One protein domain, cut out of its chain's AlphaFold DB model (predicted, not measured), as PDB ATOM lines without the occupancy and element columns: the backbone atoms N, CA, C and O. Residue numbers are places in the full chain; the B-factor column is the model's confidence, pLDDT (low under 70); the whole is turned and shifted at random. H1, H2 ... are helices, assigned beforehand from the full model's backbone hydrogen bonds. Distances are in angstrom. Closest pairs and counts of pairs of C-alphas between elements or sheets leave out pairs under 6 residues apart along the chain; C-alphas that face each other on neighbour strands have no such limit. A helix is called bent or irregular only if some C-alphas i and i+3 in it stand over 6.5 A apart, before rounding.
ATOM      1  N   ALA A  23      29.284  -2.267 -21.068       77.56
ATOM      2  CA  ALA A  23      29.523  -1.298 -22.137       77.56
ATOM      3  C   ALA A  23      30.995  -1.294 -22.580       77.56
ATOM      4  O   ALA A  23      31.283  -1.273 -23.780       77.56
ATOM      5  N   ASN A  24      31.924  -1.428 -21.626       81.69
ATOM      6  CA  ASN A  24      33.356  -1.492 -21.913       81.69
ATOM      7  C   ASN A  24      33.728  -2.755 -22.702       81.69
ATOM      8  O   ASN A  24      34.623  -2.711 -23.544       81.69
ATOM      9  N   VAL A  25      33.023  -3.872 -22.482       83.06
ATOM     10  CA  VAL A  25      33.262  -5.131 -23.210       83.06
ATOM     11  C   VAL A  25      32.835  -5.011 -24.672       83.06
ATOM     12  O   VAL A  25      33.598  -5.369 -25.570       83.06
ATOM     13  N   VAL A  26      31.642  -4.467 -24.933       80.12
ATOM     14  CA  VAL A  26      31.145  -4.259 -26.306       80.12
ATOM     15  C   VAL A  26      32.031  -3.266 -27.055       80.12
ATOM     16  O   VAL A  26      32.416  -3.514 -28.196       80.12
ATOM     17  N   GLN A  27      32.413  -2.170 -26.399       81.00
ATOM     18  CA  GLN A  27      33.313  -1.179 -26.978       81.00
ATOM     19  C   GLN A  27      34.687  -1.784 -27.308       81.00
ATOM     20  O   GLN A  27      35.205  -1.566 -28.406       81.00
ATOM     21  N   ALA A  28      35.252  -2.601 -26.413       84.69
ATOM     22  CA  ALA A  28      36.507  -3.308 -26.662       84.69
ATOM     23  C   ALA A  28      36.409  -4.261 -27.867       84.69
ATOM     24  O   ALA A  28      37.321  -4.294 -28.699       84.69
ATOM     25  N   LEU A  29      35.299  -4.990 -28.015       84.31
ATOM     26  CA  LEU A  29      35.062  -5.864 -29.170       84.31
ATOM     27  C   LEU A  29      35.002  -5.077 -30.483       84.31
ATOM     28  O   LEU A  29      35.635  -5.472 -31.461       84.31
ATOM     29  N   VAL A  30      34.299  -3.943 -30.508       82.81
ATOM     30  CA  VAL A  30      34.197  -3.099 -31.708       82.81
ATOM     31  C   VAL A  30      35.553  -2.523 -32.102       82.81
ATOM     32  O   VAL A  30      35.922  -2.605 -33.273       82.81
ATOM     33  N   TYR A  31      36.335  -2.007 -31.152       84.88
ATOM     34  CA  TYR A  31      37.690  -1.535 -31.455       84.88
ATOM     35  C   TYR A  31      38.606  -2.656 -31.938       84.88
ATOM     36  O   TYR A  31      39.401  -2.440 -32.851       84.88
ATOM     37  N   THR A  32      38.461  -3.857 -31.379       90.06
ATOM     38  CA  THR A  32      39.206  -5.030 -31.845       90.06
ATOM     39  C   THR A  32      38.852  -5.352 -33.297       90.06
ATOM     40  O   THR A  32      39.751  -5.523 -34.118       90.06
ATOM     41  N   LEU A  33      37.562  -5.361 -33.653       82.50
ATOM     42  CA  LEU A  33      37.115  -5.586 -35.031       82.50
ATOM     43  C   LEU A  33      37.632  -4.508 -35.989       82.50
ATOM     44  O   LEU A  33      38.131  -4.838 -37.063       82.50
ATOM     45  N   LEU A  34      37.571  -3.231 -35.600       83.69
ATOM     46  CA  LEU A  34      38.119  -2.135 -36.406       83.69
ATOM     47  C   LEU A  34      39.631  -2.290 -36.629       83.69
ATOM     48  O   LEU A  34      40.099  -2.070 -37.744       83.69
ATOM     49  N   GLY A  35      40.373  -2.732 -35.611       87.44
ATOM     50  CA  GLY A  35      41.799  -3.041 -35.735       87.44
ATOM     51  C   GLY A  35      42.082  -4.194 -36.703       87.44
ATOM     52  O   GLY A  35      43.023  -4.116 -37.491       87.44
ATOM     53  N   VAL A  36      41.245  -5.237 -36.709       88.19
ATOM     54  CA  VAL A  36      41.352  -6.344 -37.679       88.19
ATOM     55  C   VAL A  36      41.091  -5.858 -39.111       88.19
ATOM     56  O   VAL A  36      41.803  -6.266 -40.030       88.19
ATOM     57  N   PHE A  37      40.123  -4.960 -39.318       81.69
ATOM     58  CA  PHE A  37      39.880  -4.353 -40.634       81.69
ATOM     59  C   PHE A  37      41.068  -3.514 -41.124       81.69
ATOM     60  O   PHE A  37      41.459  -3.623 -42.284       81.69
ATOM     61  N   ASP A  38      41.687  -2.720 -40.249       84.94
ATOM     62  CA  ASP A  38      42.885  -1.961 -40.623       84.94
ATOM     63  C   ASP A  38      44.056  -2.900 -40.966       84.94
ATOM     64  O   ASP A  38      44.678  -2.745 -42.016       84.94
ATOM     65  N   ALA A  39      44.294  -3.941 -40.160       87.81
ATOM     66  CA  ALA A  39      45.356  -4.916 -40.418       87.81
ATOM     67  C   ALA A  39      45.152  -5.699 -41.728       87.81
ATOM     68  O   ALA A  39      46.111  -5.976 -42.451       87.81
ATOM     69  N   THR A  40      43.908  -6.061 -42.054       83.50
ATOM     70  CA  THR A  40      43.584  -6.756 -43.313       83.50
ATOM     71  C   THR A  40      43.747  -5.849 -44.531       83.50
ATOM     72  O   THR A  40      44.275  -6.311 -45.544       83.50
ATOM     73  N   ARG A  41      43.391  -4.561 -44.430       82.62
ATOM     74  CA  ARG A  41      43.677  -3.568 -45.478       82.62
ATOM     75  C   ARG A  41      45.180  -3.407 -45.704       82.62
ATOM     76  O   ARG A  41      45.633  -3.468 -46.846       82.62
ATOM     77  N   ASP A  42      45.960  -3.258 -44.637       86.56
ATOM     78  CA  ASP A  42      47.415  -3.092 -44.739       86.56
ATOM     79  C   ASP A  42      48.079  -4.333 -45.363       86.56
ATOM     80  O   ASP A  42      48.972  -4.226 -46.213       86.56
ATOM     81  N   LEU A  43      47.600  -5.531 -45.006       89.81
ATOM     82  CA  LEU A  43      48.028  -6.782 -45.630       89.81
ATOM     83  C   LEU A  43      47.689  -6.810 -47.126       89.81
ATOM     84  O   LEU A  43      48.540  -7.181 -47.934       89.81
ATOM     85  N   PHE A  44      46.476  -6.407 -47.505       84.12
ATOM     86  CA  PHE A  44      46.053  -6.351 -48.903       84.12
ATOM     87  C   PHE A  44      46.932  -5.402 -49.728       84.12
ATOM     88  O   PHE A  44      47.445  -5.799 -50.777       84.12
ATOM     89  N   GLN A  45      47.199  -4.193 -49.223       86.19
ATOM     90  CA  GLN A  45      48.105  -3.238 -49.872       86.19
ATOM     91  C   GLN A  45      49.528  -3.804 -50.001       86.19
ATOM     92  O   GLN A  45      50.164  -3.679 -51.051       86.19
ATOM     93  N   THR A  46      50.009  -4.502 -48.970       91.62
ATOM     94  CA  THR A  46      51.319  -5.170 -48.995       91.62
ATOM     95  C   THR A  46      51.381  -6.269 -50.059       91.62
ATOM     96  O   THR A  46      52.385  -6.388 -50.768       91.62
ATOM     97  N   LEU A  47      50.319  -7.067 -50.197       88.44
ATOM     98  CA  LEU A  47      50.229  -8.123 -51.206       88.44
ATOM     99  C   LEU A  47      50.175  -7.549 -52.623       88.44
ATOM    100  O   LEU A  47      50.938  -8.012 -53.466       88.44
ATOM    101  N   LYS A  48      49.383  -6.499 -52.862       83.19
ATOM    102  CA  LYS A  48      49.354  -5.756 -54.137       83.19
ATOM    103  C   LYS A  48      50.740  -5.229 -54.521       83.19
ATOM    104  O   LYS A  48      51.216  -5.470 -55.628       83.19
ATOM    105  N   ALA A  49      51.434  -4.575 -53.590       89.06
ATOM    106  CA  ALA A  49      52.785  -4.061 -53.828       89.06
ATOM    107  C   ALA A  49      53.814  -5.183 -54.065       89.06
ATOM    108  O   ALA A  49      54.803  -5.003 -54.781       89.06
ATOM    109  N   LYS A  50      53.625  -6.355 -53.448       95.31
ATOM    110  CA  LYS A  50      54.463  -7.532 -53.703       95.31
ATOM    111  C   LYS A  50      54.190  -8.118 -55.088       95.31
ATOM    112  O   LYS A  50      55.142  -8.329 -55.829       95.31
ATOM    113  N   GLU A  51      52.926  -8.331 -55.437       89.75
ATOM    114  CA  GLU A  51      52.502  -8.832 -56.747       89.75
ATOM    115  C   GLU A  51      53.053  -7.954 -57.875       89.75
ATOM    116  O   GLU A  51      53.634  -8.467 -58.833       89.75
ATOM    117  N   GLN A  52      52.985  -6.630 -57.709       87.62
ATOM    118  CA  GLN A  52      53.569  -5.674 -58.645       87.62
ATOM    119  C   GLN A  52      55.081  -5.885 -58.827       87.62
ATOM    120  O   GLN A  52      55.560  -5.963 -59.959       87.62
ATOM    121  N   ARG A  53      55.838  -6.027 -57.729       91.88
ATOM    122  CA  ARG A  53      57.292  -6.274 -57.778       91.88
ATOM    123  C   ARG A  53      57.641  -7.623 -58.404       91.88
ATOM    124  O   ARG A  53      58.593  -7.705 -59.180       91.88
ATOM    125  N   ASP A  54      56.884  -8.668 -58.087       93.00
ATOM    126  CA  ASP A  54      57.090 -10.008 -58.640       93.00
ATOM    127  C   ASP A  54      56.809 -10.018 -60.152       93.00
ATOM    128  O   ASP A  54      57.563 -10.616 -60.926       93.00
ATOM    129  N   TYR A  55      55.791  -9.275 -60.595       86.31
ATOM    130  CA  TYR A  55      55.492  -9.070 -62.009       86.31
ATOM    131  C   TYR A  55      56.619  -8.327 -62.744       86.31
ATOM    132  O   TYR A  55      57.078  -8.794 -63.792       86.31
ATOM    133  N   GLU A  56      57.146  -7.230 -62.183       88.88
ATOM    134  CA  GLU A  56      58.310  -6.534 -62.761       88.88
ATOM    135  C   GLU A  56      59.535  -7.443 -62.850       88.88
ATOM    136  O   GLU A  56      60.232  -7.463 -63.867       88.88
ATOM    137  N   SER A  57      59.799  -8.219 -61.797       92.00
ATOM    138  CA  SER A  57      60.899  -9.184 -61.760       92.00
ATOM    139  C   SER A  57      60.732 -10.257 -62.844       92.00
ATOM    140  O   SER A  57      61.676 -10.577 -63.576       92.00
ATOM    141  N   SER A  58      59.502 -10.745 -63.037       93.06
ATOM    142  CA  SER A  58      59.153 -11.676 -64.114       93.06
ATOM    143  C   SER A  58      59.410 -11.075 -65.499       93.06
ATOM    144  O   SER A  58      59.989 -11.739 -66.359       93.06
ATOM    145  N   LEU A  59      59.062  -9.807 -65.729       87.25
ATOM    146  CA  LEU A  59      59.361  -9.131 -66.995       87.25
ATOM    147  C   LEU A  59      60.867  -8.933 -67.205       87.25
ATOM    148  O   LEU A  59      61.375  -9.208 -68.295       87.25
ATOM    149  N   ARG A  60      61.611  -8.537 -66.169       88.81
ATOM    150  CA  ARG A  60      63.072  -8.386 -66.258       88.81
ATOM    151  C   ARG A  60      63.763  -9.704 -66.595       88.81
ATOM    152  O   ARG A  60      64.629  -9.724 -67.464       88.81
ATOM    153  N   SER A  61      63.349 -10.809 -65.971       93.62
ATOM    154  CA  SER A  61      63.904 -12.141 -66.273       93.62
ATOM    155  C   SER A  61      63.624 -12.610 -67.706       93.62
ATOM    156  O   SER A  61      64.398 -13.387 -68.255       93.62
ATOM    157  N   LYS A  62      62.571 -12.087 -68.348       94.69
ATOM    158  CA  LYS A  62      62.252 -12.332 -69.764       94.69
ATOM    159  C   LYS A  62      62.991 -11.400 -70.738       94.69
ATOM    160  O   LYS A  62      62.753 -11.483 -71.937       94.69
ATOM    161  N   GLY A  63      63.879 -10.529 -70.250       93.50
ATOM    162  CA  GLY A  63      64.715  -9.660 -71.084       93.50
ATOM    163  C   GLY A  63      64.034  -8.377 -71.566       93.50
ATOM    164  O   GLY A  63      64.565  -7.705 -72.450       93.50
ATOM    165  N   ARG A  80      37.791   0.175 -56.194       59.00
ATOM    166  CA  ARG A  80      38.721   1.169 -55.647       59.00
ATOM    167  C   ARG A  80      38.759   1.028 -54.127       59.00
ATOM    168  O   ARG A  80      37.745   0.741 -53.504       59.00
ATOM    169  N   ASP A  81      39.916   1.318 -53.532       57.66
ATOM    170  CA  ASP A  81      40.133   1.338 -52.071       57.66
ATOM    171  C   ASP A  81      39.067   2.194 -51.331       57.66
ATOM    172  O   ASP A  81      38.803   2.007 -50.143       57.66
ATOM    173  N   GLU A  82      38.388   3.094 -52.057       60.03
ATOM    174  CA  GLU A  82      37.216   3.855 -51.610       60.03
ATOM    175  C   GLU A  82      36.037   2.979 -51.152       60.03
ATOM    176  O   GLU A  82      35.394   3.328 -50.161       60.03
ATOM    177  N   ASP A  83      35.782   1.831 -51.787       62.16
ATOM    178  CA  ASP A  83      34.666   0.942 -51.433       62.16
ATOM    179  C   ASP A  83      34.882   0.309 -50.044       62.16
ATOM    180  O   ASP A  83      33.964   0.256 -49.224       62.16
ATOM    181  N   LEU A  84      36.125  -0.066 -49.714       59.94
ATOM    182  CA  LEU A  84      36.483  -0.586 -48.387       59.94
ATOM    183  C   LEU A  84      36.451   0.502 -47.299       59.94
ATOM    184  O   LEU A  84      36.070   0.246 -46.152       59.94
ATOM    185  N   VAL A  85      36.852   1.731 -47.636       62.56
ATOM    186  CA  VAL A  85      36.815   2.875 -46.706       62.56
ATOM    187  C   VAL A  85      35.373   3.287 -46.398       62.56
ATOM    188  O   VAL A  85      35.052   3.607 -45.245       62.56
ATOM    189  N   MET A  86      34.492   3.232 -47.400       60.22
ATOM    190  CA  MET A  86      33.062   3.490 -47.247       60.22
ATOM    191  C   MET A  86      32.401   2.499 -46.283       60.22
ATOM    192  O   MET A  86      31.601   2.918 -45.439       60.22
ATOM    193  N   ASP A  87      32.804   1.227 -46.317       67.88
ATOM    194  CA  ASP A  87      32.289   0.204 -45.406       67.88
ATOM    195  C   ASP A  87      32.687   0.462 -43.944       67.88
ATOM    196  O   ASP A  87      31.841   0.354 -43.051       67.88
ATOM    197  N   LYS A  88      33.921   0.909 -43.662       73.75
ATOM    198  CA  LYS A  88      34.345   1.230 -42.281       73.75
ATOM    199  C   LYS A  88      33.531   2.381 -41.689       73.75
ATOM    200  O   LYS A  88      32.993   2.255 -40.589       73.75
ATOM    201  N   ALA A  89      33.417   3.494 -42.417       74.81
ATOM    202  CA  ALA A  89      32.674   4.664 -41.946       74.81
ATOM    203  C   ALA A  89      31.177   4.356 -41.773       74.81
ATOM    204  O   ALA A  89      30.557   4.795 -40.798       74.81
ATOM    205  N   ALA A  90      30.600   3.567 -42.684       78.06
ATOM    206  CA  ALA A  90      29.220   3.114 -42.583       78.06
ATOM    207  C   ALA A  90      29.002   2.224 -41.350       78.06
ATOM    208  O   ALA A  90      28.044   2.448 -40.606       78.06
ATOM    209  N   VAL A  91      29.902   1.270 -41.089       74.38
ATOM    210  CA  VAL A  91      29.838   0.382 -39.918       74.38
ATOM    211  C   VAL A  91      29.972   1.172 -38.618       74.38
ATOM    212  O   VAL A  91      29.138   1.007 -37.728       74.38
ATOM    213  N   THR A  92      30.948   2.079 -38.511       76.62
ATOM    214  CA  THR A  92      31.111   2.929 -37.318       76.62
ATOM    215  C   THR A  92      29.862   3.773 -37.069       76.62
ATOM    216  O   THR A  92      29.360   3.819 -35.948       76.62
ATOM    217  N   ARG A  93      29.294   4.371 -38.122       81.38
ATOM    218  CA  ARG A  93      28.074   5.176 -38.012       81.38
ATOM    219  C   ARG A  93      26.862   4.345 -37.588       81.38
ATOM    220  O   ARG A  93      26.083   4.800 -36.755       81.38
ATOM    221  N   GLN A  94      26.681   3.147 -38.144       77.88
ATOM    222  CA  GLN A  94      25.586   2.248 -37.757       77.88
ATOM    223  C   GLN A  94      25.730   1.767 -36.312       77.88
ATOM    224  O   GLN A  94      24.739   1.733 -35.582       77.88
ATOM    225  N   PHE A  95      26.955   1.457 -35.880       78.94
ATOM    226  CA  PHE A  95      27.237   1.127 -34.487       78.94
ATOM    227  C   PHE A  95      26.854   2.280 -33.556       78.94
ATOM    228  O   PHE A  95      26.136   2.063 -32.586       78.94
ATOM    229  N   GLU A  96      27.258   3.508 -33.874       82.88
ATOM    230  CA  GLU A  96      26.987   4.673 -33.030       82.88
ATOM    231  C   GLU A  96      25.489   5.009 -32.958       82.88
ATOM    232  O   GLU A  96      24.961   5.277 -31.877       82.88
ATOM    233  N   ILE A  97      24.765   4.879 -34.078       81.81
ATOM    234  CA  ILE A  97      23.296   4.985 -34.113       81.81
ATOM    235  C   ILE A  97      22.652   3.903 -33.233       81.81
ATOM    236  O   ILE A  97      21.746   4.202 -32.451       81.81
ATOM    237  N   GLY A  98      23.101   2.650 -33.344       76.12
ATOM    238  CA  GLY A  98      22.598   1.537 -32.535       76.12
ATOM    239  C   GLY A  98      22.881   1.725 -31.044       76.12
ATOM    240  O   GLY A  98      21.990   1.532 -30.215       76.12
ATOM    241  N   PHE A  99      24.085   2.182 -30.705       78.38
ATOM    242  CA  PHE A  99      24.508   2.458 -29.338       78.38
ATOM    243  C   PHE A  99      23.677   3.577 -28.703       78.38
ATOM    244  O   PHE A  99      23.156   3.404 -27.605       78.38
ATOM    245  N   GLN A 100      23.453   4.689 -29.407       79.81
ATOM    246  CA  GLN A 100      22.610   5.777 -28.898       79.81
ATOM    247  C   GLN A 100      21.139   5.366 -28.756       79.81
ATOM    248  O   GLN A 100      20.467   5.780 -27.813       79.81
ATOM    249  N   LYS A 101      20.625   4.555 -29.688       79.44
ATOM    250  CA  LYS A 101      19.206   4.178 -29.726       79.44
ATOM    251  C   LYS A 101      18.847   3.068 -28.736       79.44
ATOM    252  O   LYS A 101      17.741   3.074 -28.204       79.44
ATOM    253  N   ILE A 102      19.740   2.098 -28.539       73.12
ATOM    254  CA  ILE A 102      19.449   0.850 -27.816       73.12
ATOM    255  C   ILE A 102      20.434   0.614 -26.660       73.12
ATOM    256  O   ILE A 102      20.088  -0.060 -25.694       73.12
ATOM    257  N   GLY A 103      21.635   1.197 -26.704       66.69
ATOM    258  CA  GLY A 103      22.700   0.941 -25.728       66.69
ATOM    259  C   GLY A 103      22.305   1.244 -24.284       66.69
ATOM    260  O   GLY A 103      22.644   0.472 -23.396       66.69
ATOM    261  N   ALA A 104      21.493   2.279 -24.041       60.91
ATOM    262  CA  ALA A 104      20.972   2.564 -22.701       60.91
ATOM    263  C   ALA A 104      19.987   1.494 -22.187       60.91
ATOM    264  O   ALA A 104      19.920   1.261 -20.985       60.91
ATOM    265  N   LEU A 105      19.240   0.830 -23.078       61.22
ATOM    266  CA  LEU A 105      18.290  -0.234 -22.724       61.22
ATOM    267  C   LEU A 105      18.976  -1.597 -22.565       61.22
ATOM    268  O   LEU A 105      18.520  -2.408 -21.772       61.22
TER     269      LEU A 105
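Overview. This is residues 23 to 63 and 80 to 105 of the 334 residues of an uncharacterized protein of Phaeosphaeria nodorum (strain SN15 / ATCC MYA-4574 / FGSC 10173) (UniProt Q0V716). One long helix, H1, makes the length of a thin rod, and a shorter helix, H2, runs beside its first part the opposite way, only loosely near it. Residues 46 to 63, of which 46 to 61 belong to H1, stick out free beyond H2. The printed part has 67 residues with two named helices, H1 then H2 along the chain, and no named strand; the class is all helix. The whole is extended, with a radius of gyration of the C-alphas of 18.9 A, and the C-alphas span 68 by 22 by 7 A.

Arrangement. H1, residues 23 to 61, is close to but not clearly touching H2, residues 81 to 105. Their closest C-alphas, those of Leu 34 and Lys 88, are 7.8 A apart, the one pair within 8 A. The two lines stand at a shallow tilt of 7 degrees, opposite ways, with the centres 21.0 A apart. H2 has a kink of 40 degrees near residue 99 and is irregular, with C-alphas 101 and 104 at 7.4 A, and its line is a rough one. In H1 every O i to N i+4 pair is within hydrogen-bond range; in H2 it is 19 of 21.

Along the chain. H1 has 39 residues and measures 57.0 A, from C-alpha 23 at (29.523, -1.298, -22.137) to C-alpha 61 at (63.904, -12.141, -66.273). H2 has 25 residues and measures 36.6 A, ending with C-alpha 105 at (18.290, -0.234, -22.724).

Size, cuts and confidence. The two C-alphas farthest apart, those of Gly 63 and Leu 105, are 67.7 A apart. Residues 64 to 79 are not printed, and C-alphas 63 and 80 are 32.1 A apart across this cut, which lies in the link from H1 to H2. Mean pLDDT of the printed part is 80.8; residues 80 to 87 and 103 to 105 are under 70.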